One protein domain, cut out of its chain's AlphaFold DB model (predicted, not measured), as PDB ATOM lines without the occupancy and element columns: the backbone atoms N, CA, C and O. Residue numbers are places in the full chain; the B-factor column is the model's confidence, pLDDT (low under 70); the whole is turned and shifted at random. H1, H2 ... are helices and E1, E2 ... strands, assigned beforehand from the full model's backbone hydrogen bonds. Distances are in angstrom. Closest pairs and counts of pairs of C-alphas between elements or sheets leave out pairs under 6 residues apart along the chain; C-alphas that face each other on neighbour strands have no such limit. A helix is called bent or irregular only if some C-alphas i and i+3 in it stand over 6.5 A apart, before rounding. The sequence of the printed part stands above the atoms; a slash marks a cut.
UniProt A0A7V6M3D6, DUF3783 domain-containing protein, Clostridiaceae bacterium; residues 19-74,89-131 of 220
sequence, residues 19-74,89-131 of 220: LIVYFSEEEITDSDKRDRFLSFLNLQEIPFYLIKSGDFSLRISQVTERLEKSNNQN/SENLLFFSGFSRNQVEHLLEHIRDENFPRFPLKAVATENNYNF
ATOM      1  N   LEU A  19      40.381  81.840 -10.724       83.38
ATOM      2  CA  LEU A  19      40.552  82.012 -12.165       83.38
ATOM      3  C   LEU A  19      41.987  82.379 -12.517       83.38
ATOM      4  O   LEU A  19      42.566  83.280 -11.917       83.38
ATOM      5  N   ILE A  20      42.554  81.746 -13.538       81.06
ATOM      6  CA  ILE A  20      43.781  82.238 -14.172       81.06
ATOM      7  C   ILE A  20      43.380  82.905 -15.480       81.06
ATOM      8  O   ILE A  20      42.765  82.274 -16.339       81.06
ATOM      9  N   VAL A  21      43.707  84.186 -15.617       82.88
ATOM     10  CA  VAL A  21      43.225  85.028 -16.713       82.88
ATOM     11  C   VAL A  21      44.410  85.569 -17.496       82.88
ATOM     12  O   VAL A  21      45.363  86.101 -16.921       82.88
ATOM     13  N   TYR A  22      44.325  85.471 -18.816       78.88
ATOM     14  CA  TYR A  22      45.218  86.164 -19.732       78.88
ATOM     15  C   TYR A  22      44.410  87.003 -20.714       78.88
ATOM     16  O   TYR A  22      43.480  86.495 -21.340       78.88
ATOM     17  N   PHE A  23      44.823  88.259 -20.865       78.00
ATOM     18  CA  PHE A  23      44.336  89.167 -21.892       78.00
ATOM     19  C   PHE A  23      45.399  89.325 -22.968       78.00
ATOM     20  O   PHE A  23      46.566  89.583 -22.662       78.00
ATOM     21  N   SER A  24      44.992  89.168 -24.219       70.25
ATOM     22  CA  SER A  24      45.866  89.378 -25.357       70.25
ATOM     23  C   SER A  24      46.231  90.840 -25.535       70.25
ATOM     24  O   SER A  24      45.545  91.741 -25.054       70.25
ATOM     25  N   GLU A  25      47.310  91.082 -26.276       66.44
ATOM     26  CA  GLU A  25      47.790  92.440 -26.541       66.44
ATOM     27  C   GLU A  25      46.779  93.282 -27.328       66.44
ATOM     28  O   GLU A  25      46.765  94.503 -27.210       66.44
ATOM     29  N   GLU A  26      45.877  92.644 -28.074       58.44
ATOM     30  CA  GLU A  26      44.813  93.345 -28.786       58.44
ATOM     31  C   GLU A  26      43.686  93.804 -27.866       58.44
ATOM     32  O   GLU A  26      43.160  94.897 -28.052       58.44
ATOM     33  N   GLU A  27      43.337  93.032 -26.837       58.72
ATOM     34  CA  GLU A  27      42.338  93.457 -25.850       58.72
ATOM     35  C   GLU A  27      42.875  94.486 -24.851       58.72
ATOM     36  O   GLU A  27      42.089  95.133 -24.163       58.72
ATOM     37  N   ILE A  28      44.191  94.739 -24.829       56.06
ATOM     38  CA  ILE A  28      44.750  95.917 -24.145       56.06
ATOM     39  C   ILE A  28      44.156  97.213 -24.731       56.06
ATOM     40  O   ILE A  28      44.080  98.214 -24.021       56.06
ATOM     41  N   THR A  29      43.684  97.197 -25.986       52.41
ATOM     42  CA  THR A  29      43.038  98.357 -26.624       52.41
ATOM     43  C   THR A  29      41.557  98.546 -26.265       52.41
ATOM     44  O   THR A  29      41.041  99.641 -26.474       52.41
ATOM     45  N   ASP A  30      40.891  97.551 -25.661       66.50
ATOM     46  CA  ASP A  30      39.518  97.650 -25.128       66.50
ATOM     47  C   ASP A  30      39.551  97.598 -23.587       66.50
ATOM     48  O   ASP A  30      39.079  96.654 -22.939       66.50
ATOM     49  N   SER A  31      40.188  98.615 -22.988       73.25
ATOM     50  CA  SER A  31      40.391  98.713 -21.534       73.25
ATOM     51  C   SER A  31      39.085  98.619 -20.752       73.25
ATOM     52  O   SER A  31      39.055  98.031 -19.673       73.25
ATOM     53  N   ASP A  32      37.995  99.138 -21.315       82.31
ATOM     54  CA  ASP A  32      36.704  99.230 -20.645       82.31
ATOM     55  C   ASP A  32      36.102  97.852 -20.372       82.31
ATOM     56  O   ASP A  32      35.626  97.594 -19.264       82.31
ATOM     57  N   LYS A  33      36.144  96.931 -21.341       86.06
ATOM     58  CA  LYS A  33      35.644  95.564 -21.126       86.06
ATOM     59  C   LYS A  33      36.496  94.809 -20.122       86.06
ATOM     60  O   LYS A  33      35.959  94.129 -19.245       86.06
ATOM     61  N   ARG A  34      37.820  94.952 -20.214       86.75
ATOM     62  CA  ARG A  34      38.750  94.335 -19.264       86.75
ATOM     63  C   ARG A  34      38.464  94.808 -17.843       86.75
ATOM     64  O   ARG A  34      38.314  93.990 -16.939       86.75
ATOM     65  N   ASP A  35      38.343  96.113 -17.650       88.19
ATOM     66  CA  ASP A  35      38.146  96.700 -16.331       88.19
ATOM     67  C   ASP A  35      36.756  96.361 -15.773       88.19
ATOM     68  O   ASP A  35      36.635  96.068 -14.582       88.19
ATOM     69  N   ARG A  36      35.718  96.271 -16.621       89.44
ATOM     70  CA  ARG A  36      34.398  95.733 -16.234       89.44
ATOM     71  C   ARG A  36      34.481  94.284 -15.777       89.44
ATOM     72  O   ARG A  36      33.910  93.950 -14.744       89.44
ATOM     73  N   PHE A  37      35.203  93.433 -16.502       90.62
ATOM     74  CA  PHE A  37      35.394  92.035 -16.119       90.62
ATOM     75  C   PHE A  37      36.127  91.908 -14.783       90.62
ATOM     76  O   PHE A  37      35.659  91.201 -13.897       90.62
ATOM     77  N   LEU A  38      37.229  92.638 -14.596       90.88
ATOM     78  CA  LEU A  38      37.967  92.636 -13.331       90.88
ATOM     79  C   LEU A  38      37.118  93.182 -12.177       90.88
ATOM     80  O   LEU A  38      37.134  92.625 -11.082       90.88
ATOM     81  N   SER A  39      36.338  94.235 -12.424       91.25
ATOM     82  CA  SER A  39      35.399  94.787 -11.443       91.25
ATOM     83  C   SER A  39      34.320  93.777 -11.069       91.25
ATOM     84  O   SER A  39      34.011  93.625  -9.893       91.25
ATOM     85  N   PHE A  40      33.790  93.046 -12.049       91.81
ATOM     86  CA  PHE A  40      32.841  91.964 -11.825       91.81
ATOM     87  C   PHE A  40      33.453  90.834 -10.985       91.81
ATOM     88  O   PHE A  40      32.836  90.424 -10.005       91.81
ATOM     89  N   LEU A  41      34.673  90.379 -11.297       91.12
ATOM     90  CA  LEU A  41      35.354  89.356 -10.495       91.12
ATOM     91  C   LEU A  41      35.552  89.807  -9.044       91.12
ATOM     92  O   LEU A  41      35.289  89.034  -8.128       91.12
ATOM     93  N   ASN A  42      35.960  91.063  -8.837       90.88
ATOM     94  CA  ASN A  42      36.103  91.642  -7.502       90.88
ATOM     95  C   ASN A  42      34.758  91.739  -6.767       90.88
ATOM     96  O   ASN A  42      34.686  91.396  -5.593       90.88
ATOM     97  N   LEU A  43      33.692  92.173  -7.450       92.44
ATOM     98  CA  LEU A  43      32.344  92.283  -6.883       92.44
ATOM     99  C   LEU A  43      31.789  90.922  -6.446       92.44
ATOM    100  O   LEU A  43      31.099  90.835  -5.438       92.44
ATOM    101  N   GLN A  44      32.077  89.873  -7.216       88.56
ATOM    102  CA  GLN A  44      31.684  88.496  -6.905       88.56
ATOM    103  C   GLN A  44      32.667  87.789  -5.958       88.56
ATOM    104  O   GLN A  44      32.506  86.598  -5.703       88.56
ATOM    105  N   GLU A  45      33.698  88.494  -5.479       89.56
ATOM    106  CA  GLU A  45      34.758  87.955  -4.618       89.56
ATOM    107  C   GLU A  45      35.446  86.706  -5.201       89.56
ATOM    108  O   GLU A  45      35.912  85.828  -4.475       89.56
ATOM    109  N   ILE A  46      35.528  86.611  -6.532       86.38
ATOM    110  CA  ILE A  46      36.160  85.483  -7.216       86.38
ATOM    111  C   ILE A  46      37.682  85.670  -7.162       86.38
ATOM    112  O   ILE A  46      38.187  86.634  -7.738       86.38
ATOM    113  N   PRO A  47      38.454  84.754  -6.546       84.25
ATOM    114  CA  PRO A  47      39.910  84.818  -6.564       84.25
ATOM    115  C   PRO A  47      40.422  84.683  -7.997       84.25
ATOM    116  O   PRO A  47      40.013  83.770  -8.715       84.25
ATOM    117  N   PHE A  48      41.333  85.554  -8.424       86.81
ATOM    118  CA  PHE A  48      41.928  85.451  -9.752       86.81
ATOM    119  C   PHE A  48      43.414  85.810  -9.772       86.81
ATOM    120  O   PHE A  48      43.921  86.538  -8.920       86.81
ATOM    121  N   TYR A  49      44.111  85.283 -10.772       82.12
ATOM    122  CA  TYR A  49      45.505  85.561 -11.071       82.12
ATOM    123  C   TYR A  49      45.618  86.030 -12.520       82.12
ATOM    124  O   TYR A  49      45.258  85.302 -13.448       82.12
ATOM    125  N   LEU A  50      46.114  87.252 -12.709       81.25
ATOM    126  CA  LEU A  50      46.377  87.809 -14.033       81.25
ATOM    127  C   LEU A  50      47.781  87.437 -14.473       81.25
ATOM    128  O   LEU A  50      48.761  87.812 -13.822       81.25
ATOM    129  N   ILE A  51      47.889  86.751 -15.606       73.81
ATOM    130  CA  ILE A  51      49.196  86.483 -16.184       73.81
ATOM    131  C   ILE A  51      49.664  87.721 -16.948       73.81
ATOM    132  O   ILE A  51      48.982  88.219 -17.843       73.81
ATOM    133  N   LYS A  52      50.846  88.227 -16.583       68.75
ATOM    134  CA  LYS A  52      51.465  89.380 -17.242       68.75
ATOM    135  C   LYS A  52      51.868  89.026 -18.676       68.75
ATOM    136  O   LYS A  52      52.411  87.949 -18.924       68.75
ATOM    137  N   SER A  53      51.663  89.962 -19.601       58.19
ATOM    138  CA  SER A  53      51.972  89.804 -21.031       58.19
ATOM    139  C   SER A  53      53.425  89.389 -21.298       58.19
ATOM    140  O   SER A  53      53.653  88.499 -22.117       58.19
ATOM    141  N   GLY A  54      54.384  89.952 -20.551       56.25
ATOM    142  CA  GLY A  54      55.818  89.662 -20.699       56.25
ATOM    143  C   GLY A  54      56.234  88.225 -20.357       56.25
ATOM    144  O   GLY A  54      57.142  87.694 -20.989       56.25
ATOM    145  N   ASP A  55      55.539  87.568 -19.427       54.75
ATOM    146  CA  ASP A  55      55.856  86.195 -18.999       54.75
ATOM    147  C   ASP A  55      55.030  85.150 -19.757       54.75
ATOM    148  O   ASP A  55      55.458  84.011 -19.966       54.75
ATOM    149  N   PHE A  56      53.828  85.536 -20.183       54.19
ATOM    150  CA  PHE A  56      52.885  84.644 -20.836       54.19
ATOM    151  C   PHE A  56      53.131  84.503 -22.328       54.19
ATOM    152  O   PHE A  56      53.123  83.382 -22.823       54.19
ATOM    153  N   SER A  57      53.353  85.608 -23.050       49.09
ATOM    154  CA  SER A  57      53.503  85.559 -24.508       49.09
ATOM    155  C   SER A  57      54.685  84.674 -24.890       49.09
ATOM    156  O   SER A  57      54.544  83.801 -25.739       49.09
ATOM    157  N   LEU A  58      55.808  84.778 -24.173       51.31
ATOM    158  CA  LEU A  58      56.960  83.910 -24.390       51.31
ATOM    159  C   LEU A  58      56.669  82.455 -24.004       51.31
ATOM    160  O   LEU A  58      56.927  81.568 -24.807       51.31
ATOM    161  N   ARG A  59      56.118  82.179 -22.814       53.09
ATOM    162  CA  ARG A  59      55.899  80.794 -22.359       53.09
ATOM    163  C   ARG A  59      54.792  80.085 -23.127       53.09
ATOM    164  O   ARG A  59      54.982  78.941 -23.513       53.09
ATOM    165  N   ILE A  60      53.676  80.748 -23.406       54.78
ATOM    166  CA  ILE A  60      52.603  80.195 -24.231       54.78
ATOM    167  C   ILE A  60      53.004  80.127 -25.693       54.78
ATOM    168  O   ILE A  60      52.725  79.102 -26.298       54.78
ATOM    169  N   SER A  61      53.705  81.110 -26.265       51.06
ATOM    170  CA  SER A  61      54.218  80.960 -27.637       51.06
ATOM    171  C   SER A  61      55.255  79.849 -27.713       51.06
ATOM    172  O   SER A  61      55.209  79.061 -28.640       51.06
ATOM    173  N   GLN A  62      56.125  79.683 -26.715       52.03
ATOM    174  CA  GLN A  62      57.062  78.558 -26.658       52.03
ATOM    175  C   GLN A  62      56.354  77.219 -26.469       52.03
ATOM    176  O   GLN A  62      56.759  76.244 -27.089       52.03
ATOM    177  N   VAL A  63      55.321  77.135 -25.630       52.25
ATOM    178  CA  VAL A  63      54.525  75.913 -25.447       52.25
ATOM    179  C   VAL A  63      53.746  75.611 -26.721       52.25
ATOM    180  O   VAL A  63      53.824  74.495 -27.208       52.25
ATOM    181  N   THR A  64      53.094  76.602 -27.322       52.12
ATOM    182  CA  THR A  64      52.373  76.474 -28.596       52.12
ATOM    183  C   THR A  64      53.331  76.065 -29.712       52.12
ATOM    184  O   THR A  64      53.085  75.069 -30.374       52.12
ATOM    185  N   GLU A  65      54.480  76.726 -29.859       52.16
ATOM    186  CA  GLU A  65      55.516  76.354 -30.824       52.16
ATOM    187  C   GLU A  65      56.086  74.960 -30.558       52.16
ATOM    188  O   GLU A  65      56.344  74.219 -31.501       52.16
ATOM    189  N   ARG A  66      56.331  74.590 -29.295       48.62
ATOM    190  CA  ARG A  66      56.817  73.250 -28.936       48.62
ATOM    191  C   ARG A  66      55.769  72.201 -29.266       48.62
ATOM    192  O   ARG A  66      56.150  71.187 -29.827       48.62
ATOM    193  N   LEU A  67      54.491  72.466 -28.993       47.34
ATOM    194  CA  LEU A  67      53.362  71.597 -29.327       47.34
ATOM    195  C   LEU A  67      53.139  71.488 -30.840       47.34
ATOM    196  O   LEU A  67      52.839  70.405 -31.339       47.34
ATOM    197  N   GLU A  68      53.325  72.577 -31.584       50.62
ATOM    198  CA  GLU A  68      53.319  72.588 -33.049       50.62
ATOM    199  C   GLU A  68      54.498  71.776 -33.611       50.62
ATOM    200  O   GLU A  68      54.312  70.965 -34.518       50.62
ATOM    201  N   LYS A  69      55.701  71.931 -33.039       46.31
ATOM    202  CA  LYS A  69      56.930  71.224 -33.450       46.31
ATOM    203  C   LYS A  69      56.919  69.740 -33.069       46.31
ATOM    204  O   LYS A  69      57.395  68.921 -33.853       46.31
ATOM    205  N   SER A  70      56.381  69.373 -31.904       43.09
ATOM    206  CA  SER A  70      56.277  67.982 -31.442       43.09
ATOM    207  C   SER A  70      55.182  67.201 -32.171       43.09
ATOM    208  O   SER A  70      55.290  65.987 -32.297       43.09
ATOM    209  N   ASN A  71      54.174  67.885 -32.728       44.53
ATOM    210  CA  ASN A  71      53.084  67.279 -33.500       44.53
ATOM    211  C   ASN A  71      53.252  67.392 -35.024       44.53
ATOM    212  O   ASN A  71      52.261  67.302 -35.761       44.53
ATOM    213  N   ASN A  72      54.497  67.500 -35.504       42.09
ATOM    214  CA  ASN A  72      54.897  67.546 -36.921       42.09
ATOM    215  C   ASN A  72      54.500  66.316 -37.770       42.09
ATOM    216  O   ASN A  72      55.028  66.120 -38.862       42.09
ATOM    217  N   GLN A  73      53.553  65.495 -37.318       44.75
ATOM    218  CA  GLN A  73      52.904  64.508 -38.170       44.75
ATOM    219  C   GLN A  73      51.408  64.711 -38.379       44.75
ATOM    220  O   GLN A  73      50.939  64.238 -39.404       44.75
ATOM    221  N   ASN A  74      50.639  65.403 -37.526       42.34
ATOM    222  CA  ASN A  74      49.177  65.391 -37.706       42.34
ATOM    223  C   ASN A  74      48.396  66.609 -37.198       42.34
ATOM    224  O   ASN A  74      47.175  66.573 -37.293       42.34
ATOM    225  N   SER A  89      47.562  86.962 -30.072       57.25
ATOM    226  CA  SER A  89      47.314  86.176 -28.873       57.25
ATOM    227  C   SER A  89      45.808  86.225 -28.576       57.25
ATOM    228  O   SER A  89      45.139  87.220 -28.849       57.25
ATOM    229  N   GLU A  90      45.225  85.125 -28.115       67.25
ATOM    230  CA  GLU A  90      43.809  85.066 -27.738       67.25
ATOM    231  C   GLU A  90      43.695  85.088 -26.214       67.25
ATOM    232  O   GLU A  90      44.588  84.596 -25.520       67.25
ATOM    233  N   ASN A  91      42.600  85.629 -25.678       73.25
ATOM    234  CA  ASN A  91      42.382  85.612 -24.231       73.25
ATOM    235  C   ASN A  91      42.162  84.188 -23.739       73.25
ATOM    236  O   ASN A  91      41.405  83.424 -24.350       73.25
ATOM    237  N   LEU A  92      42.772  83.857 -22.603       77.38
ATOM    238  CA  LEU A  92      42.606  82.561 -21.954       77.38
ATOM    239  C   LEU A  92      41.939  82.730 -20.595       77.38
ATOM    240  O   LEU A  92      42.232  83.674 -19.858       77.38
ATOM    241  N   LEU A  93      41.092  81.762 -20.253       82.38
ATOM    242  CA  LEU A  93      40.456  81.672 -18.947       82.38
ATOM    243  C   LEU A  93      40.560  80.245 -18.400       82.38
ATOM    244  O   LEU A  93      39.968  79.323 -18.953       82.38
ATOM    245  N   PHE A  94      41.283  80.052 -17.300       79.12
ATOM    246  CA  PHE A  94      41.316  78.773 -16.588       79.12
ATOM    247  C   PHE A  94      40.481  78.861 -15.328       79.12
ATOM    248  O   PHE A  94      40.649  79.783 -14.532       79.12
ATOM    249  N   PHE A  95      39.633  77.868 -15.129       81.06
ATOM    250  CA  PHE A  95      38.839  77.670 -13.934       81.06
ATOM    251  C   PHE A  95      39.543  76.632 -13.074       81.06
ATOM    252  O   PHE A  95      39.754  75.511 -13.524       81.06
ATOM    253  N   SER A  96      39.889  76.981 -11.841       77.12
ATOM    254  CA  SER A  96      40.363  76.027 -10.840       77.12
ATOM    255  C   SER A  96      39.337  75.891  -9.727       77.12
ATOM    256  O   SER A  96      38.776  76.904  -9.316       77.12
ATOM    257  N   GLY A  97      39.072  74.667  -9.260       72.88
ATOM    258  CA  GLY A  97      38.238  74.388  -8.082       72.88
ATOM    259  C   GLY A  97      36.764  74.800  -8.181       72.88
ATOM    260  O   GLY A  97      36.080  74.835  -7.162       72.88
ATOM    261  N   PHE A  98      36.271  75.121  -9.380       74.75
ATOM    262  CA  PHE A  98      34.856  75.406  -9.619       74.75
ATOM    263  C   PHE A  98      34.079  74.110  -9.862       74.75
ATOM    264  O   PHE A  98      34.520  73.238 -10.610       74.75
ATOM    265  N   SER A  99      32.872  74.017  -9.307       73.88
ATOM    266  CA  SER A  99      31.894  73.026  -9.764       73.88
ATOM    267  C   SER A  99      31.388  73.372 -11.166       73.88
ATOM    268  O   SER A  99      31.373  74.537 -11.569       73.88
ATOM    269  N   ARG A 100      30.892  72.367 -11.896       69.12
ATOM    270  CA  ARG A 100      30.328  72.547 -13.242       69.12
ATOM    271  C   ARG A 100      29.267  73.650 -13.305       69.12
ATOM    272  O   ARG A 100      29.349  74.511 -14.172       69.12
ATOM    273  N   ASN A 101      28.334  73.675 -12.354       70.44
ATOM    274  CA  ASN A 101      27.275  74.686 -12.316       70.44
ATOM    275  C   ASN A 101      27.837  76.103 -12.113       70.44
ATOM    276  O   ASN A 101      27.338  77.053 -12.708       70.44
ATOM    277  N   GLN A 102      28.892  76.256 -11.303       78.06
ATOM    278  CA  GLN A 102      29.547  77.554 -11.120       78.06
ATOM    279  C   GLN A 102      30.298  77.993 -12.381       78.06
ATOM    280  O   GLN A 102      30.267  79.175 -12.717       78.06
ATOM    281  N   VAL A 103      30.938  77.057 -13.094       78.81
ATOM    282  CA  VAL A 103      31.549  77.336 -14.403       78.81
ATOM    283  C   VAL A 103      30.481  77.796 -15.390       78.81
ATOM    284  O   VAL A 103      30.636  78.850 -15.995       78.81
ATOM    285  N   GLU A 104      29.393  77.042 -15.546       73.88
ATOM    286  CA  GLU A 104      28.314  77.357 -16.492       73.88
ATOM    287  C   GLU A 104      27.685  78.724 -16.194       73.88
ATOM    288  O   GLU A 104      27.627  79.567 -17.088       73.88
ATOM    289  N   HIS A 105      27.341  78.999 -14.933       79.00
ATOM    290  CA  HIS A 105      26.789  80.288 -14.512       79.00
ATOM    291  C   HIS A 105      27.748  81.458 -14.783       79.00
ATOM    292  O   HIS A 105      27.352  82.496 -15.319       79.00
ATOM    293  N   LEU A 106      29.036  81.297 -14.458       85.00
ATOM    294  CA  LEU A 106      30.046  82.318 -14.735       85.00
ATOM    295  C   LEU A 106      30.203  82.539 -16.246       85.00
ATOM    296  O   LEU A 106      30.275  83.679 -16.701       85.00
ATOM    297  N   LEU A 107      30.214  81.461 -17.034       82.19
ATOM    298  CA  LEU A 107      30.307  81.519 -18.490       82.19
ATOM    299  C   LEU A 107      29.100  82.189 -19.138       82.19
ATOM    300  O   LEU A 107      29.282  82.885 -20.132       82.19
ATOM    301  N   GLU A 108      27.894  81.978 -18.621       81.06
ATOM    302  CA  GLU A 108      26.687  82.662 -19.084       81.06
ATOM    303  C   GLU A 108      26.756  84.160 -18.819       81.06
ATOM    304  O   GLU A 108      26.477  84.948 -19.719       81.06
ATOM    305  N   HIS A 109      27.211  84.555 -17.631       82.81
ATOM    306  CA  HIS A 109      27.328  85.963 -17.272       82.81
ATOM    307  C   HIS A 109      28.337  86.706 -18.160       82.81
ATOM    308  O   HIS A 109      28.063  87.793 -18.659       82.81
ATOM    309  N   ILE A 110      29.490  86.088 -18.433       82.69
ATOM    310  CA  ILE A 110      30.563  86.712 -19.226       82.69
ATOM    311  C   ILE A 110      30.362  86.569 -20.745       82.69
ATOM    312  O   ILE A 110      31.243  86.942 -21.517       82.69
ATOM    313  N   ARG A 111      29.236  85.996 -21.200       78.38
ATOM    314  CA  ARG A 111      28.836  86.015 -22.623       78.38
ATOM    315  C   ARG A 111      28.276  87.368 -23.058       78.38
ATOM    316  O   ARG A 111      28.144  87.575 -24.263       78.38
ATOM    317  N   ASP A 112      27.945  88.249 -22.115       81.25
ATOM    318  CA  ASP A 112      27.508  89.616 -22.396       81.25
ATOM    319  C   ASP A 112      28.567  90.370 -23.226       81.25
ATOM    320  O   ASP A 112      29.772  90.244 -22.999       81.25
ATOM    321  N   GLU A 113      28.125  91.156 -24.211       78.88
ATOM    322  CA  GLU A 113      29.011  91.896 -25.120       78.88
ATOM    323  C   GLU A 113      29.876  92.952 -24.410       78.88
ATOM    324  O   GLU A 113      30.887  93.398 -24.968       78.88
ATOM    325  N   ASN A 114      29.500  93.324 -23.183       84.50
ATOM    326  CA  ASN A 114      30.229  94.223 -22.295       84.50
ATOM    327  C   ASN A 114      31.450  93.577 -21.628       84.50
ATOM    328  O   ASN A 114      32.215  94.298 -20.983       84.50
ATOM    329  N   PHE A 115      31.640  92.262 -21.768       84.69
ATOM    330  CA  PHE A 115      32.807  91.549 -21.258       84.69
ATOM    331  C   PHE A 115      33.768  91.110 -22.378       84.69
ATOM    332  O   PHE A 115      33.375  90.979 -23.544       84.69
ATOM    333  N   PRO A 116      35.046  90.869 -22.033       82.38
ATOM    334  CA  PRO A 116      36.035  90.265 -22.912       82.38
ATOM    335  C   PRO A 116      35.594  88.900 -23.428       82.38
ATOM    336  O   PRO A 116      34.984  88.101 -22.709       82.38
ATOM    337  N   ARG A 117      35.961  88.580 -24.671       79.56
ATOM    338  CA  ARG A 117      35.689  87.247 -25.217       79.56
ATOM    339  C   ARG A 117      36.839  86.321 -24.865       79.56
ATOM    340  O   ARG A 117      37.962  86.531 -25.296       79.56
ATOM    341  N   PHE A 118      36.534  85.233 -24.169       75.94
ATOM    342  CA  PHE A 118      37.489  84.160 -23.892       75.94
ATOM    343  C   PHE A 118      37.220  82.971 -24.831       75.94
ATOM    344  O   PHE A 118      36.357  82.140 -24.525       75.94
ATOM    345  N   PRO A 119      37.869  82.899 -26.007       61.78
ATOM    346  CA  PRO A 119      37.689  81.787 -26.944       61.78
ATOM    347  C   PRO A 119      38.300  80.475 -26.435       61.78
ATOM    348  O   PRO A 119      37.873  79.407 -26.863       61.78
ATOM    349  N   LEU A 120      39.259  80.547 -25.510       61.00
ATOM    350  CA  LEU A 120      39.922  79.398 -24.903       61.00
ATOM    351  C   LEU A 120      39.642  79.369 -23.393       61.00
ATOM    352  O   LEU A 120      39.946  80.326 -22.678       61.00
ATOM    353  N   LYS A 121      39.033  78.273 -22.923       71.56
ATOM    354  CA  LYS A 121      38.545  78.105 -21.546       71.56
ATOM    355  C   LYS A 121      38.812  76.689 -21.035       71.56
ATOM    356  O   LYS A 121      38.255  75.764 -21.616       71.56
ATOM    357  N   ALA A 122      39.631  76.513 -19.996       69.12
ATOM    358  CA  ALA A 122      39.873  75.195 -19.381       69.12
ATOM    359  C   ALA A 122      39.286  75.125 -17.988       69.12
ATOM    360  O   ALA A 122      39.319  76.112 -17.260       69.12
ATOM    361  N   VAL A 123      38.847  73.939 -17.588       68.12
ATOM    362  CA  VAL A 123      38.410  73.667 -16.222       68.12
ATOM    363  C   VAL A 123      39.324  72.607 -15.627       68.12
ATOM    364  O   VAL A 123      39.433  71.511 -16.171       68.12
ATOM    365  N   ALA A 124      39.970  72.932 -14.509       64.12
ATOM    366  CA  ALA A 124      40.614  71.948 -13.658       64.12
ATOM    367  C   ALA A 124      39.519  71.191 -12.890       64.12
ATOM    368  O   ALA A 124      38.838  71.725 -12.014       64.12
ATOM    369  N   THR A 125      39.336  69.951 -13.298       63.00
ATOM    370  CA  THR A 125      38.493  68.899 -12.742       63.00
ATOM    371  C   THR A 125      39.331  67.952 -11.878       63.00
ATOM    372  O   THR A 125      40.553  68.068 -11.810       63.00
ATOM    373  N   GLU A 126      38.696  66.955 -11.261       55.72
ATOM    374  CA  GLU A 126      39.399  65.887 -10.534       55.72
ATOM    375  C   GLU A 126      40.414  65.131 -11.416       55.72
ATOM    376  O   GLU A 126      41.455  64.697 -10.925       55.72
ATOM    377  N   ASN A 127      40.158  65.031 -12.726       53.91
ATOM    378  CA  ASN A 127      40.973  64.245 -13.659       53.91
ATOM    379  C   ASN A 127      42.238  64.972 -14.145       53.91
ATOM    380  O   ASN A 127      43.185  64.325 -14.585       53.91
ATOM    381  N   ASN A 128      42.267  66.300 -14.060       60.09
ATOM    382  CA  ASN A 128      43.383  67.143 -14.502       60.09
ATOM    383  C   ASN A 128      43.845  68.122 -13.404       60.09
ATOM    384  O   ASN A 128      44.596  69.056 -13.672       60.09
ATOM    385  N   TYR A 129      43.467  67.875 -12.144       62.34
ATOM    386  CA  TYR A 129      43.853  68.694 -10.987       62.34
ATOM    387  C   TYR A 129      45.375  68.801 -10.805       62.34
ATOM    388  O   TYR A 129      45.888  69.847 -10.415       62.34
ATOM    389  N   ASN A 130      46.102  67.722 -11.104       63.44
ATOM    390  CA  ASN A 130      47.560  67.665 -10.972       63.44
ATOM    391  C   ASN A 130      48.305  68.095 -12.245       63.44
ATOM    392  O   ASN A 130      49.530  67.981 -12.288       63.44
ATOM    393  N   PHE A 131      47.596  68.534 -13.290       60.53
ATOM    394  CA  PHE A 131      48.248  68.927 -14.532       60.53
ATOM    395  C   PHE A 131      49.098  70.171 -14.299       60.53
ATOM    396  O   PHE A 131      48.691  71.152 -13.672       60.53
TER     397      PHE A 131
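What this domain is: This is residues 19 to 74 and 89 to 131 of the 220 residues of the protein "DUF3783 domain-containing protein" of Clostridiaceae bacterium (UniProt A0A7V6M3D6). Look for one small four-stranded sheet with two helices, H1 and H3, on the same side of it: H1 towards the E2 edge, H3 by E3 and E4. A third, longer helix, H2, leads away from this body as an arm, and its residues 62 to 70 stick out with residues 71 to 74. The 99 printed residues hold three named helices and four named strands, along the chain E1, H1, E2, H2, E3, H3, E4; the class is mixed, helices and strands. The sheet is mixed, in the order E2, E1, E3, E4. The whole is only just compact, close to loose, with a radius of gyration of the C-alphas of 14.7 A and spans of 44 by 36 by 22 A.

Where its parts are: Find C-alpha 19 at (40.552, 82.012, -12.165), where strand E1, residues 19 to 22, begins. Helix H1 follows at residues 31 to 43, 17.9 A long, then strand E2 at residues 48 to 50. From C-alpha 53 at (51.972, 89.804, -21.031), helix H2 runs 24.6 A to residue 70; it is neither bent nor irregular, but only just: C-alphas 54 and 57 are 6.1 A apart. After the cut come strand E3, residues 92 to 96, 13.1 A, helix H3, residues 100 to 109, 14.3 A, and strand E4, residues 120 to 124, 13.5 A, ending at C-alpha 124 at (40.614, 71.948, -13.658).

How they stand to each other: Begin at the inner strands E1 and E3, antiparallel at 166 degrees, with N 20 and O 94 2.9 A apart, within hydrogen-bond range. Edge strand E2 is parallel to E1 at 18 degrees; look at N 49 and O 19, 2.8 A. Edge strand E4 is parallel to E3 at 13 degrees, with N 95 and O 122 at 2.8 A. E1, H1, E2 and E3, H3, E4 are strand-helix-strand units, two parallel neighbour strands with a helix between, each with a right-handed crossover. H1 only grazes the sheet, with residues 38 to 42; its closest C-alphas to E2 are those of Leu 41 and Phe 48, 7.7 A. H3 only grazes it with residues 100 to 107; the closest C-alphas of H3 and E3 are those of Val 103 and Phe 95, 7.3 A. H2 is only just not on the sheet, with 4 pairs of C-alphas within 10 A. H1 and H3 are apart. Every O i to N i+4 pair is within hydrogen-bond range in H1 and H3; in H2, 13 of 14 are.

The domain as a whole: The C-alphas farthest apart, of Leu 43 and Gln 73, are 46.6 A apart. Residues 75 to 88 are not printed, and C-alphas 74 and 89 are 22.7 A apart across the cut. Of the links printed whole, none is long. Mean pLDDT of the printed part is 70.3; 44 residues are under 70, among them 52 to 74 and 122 to 131.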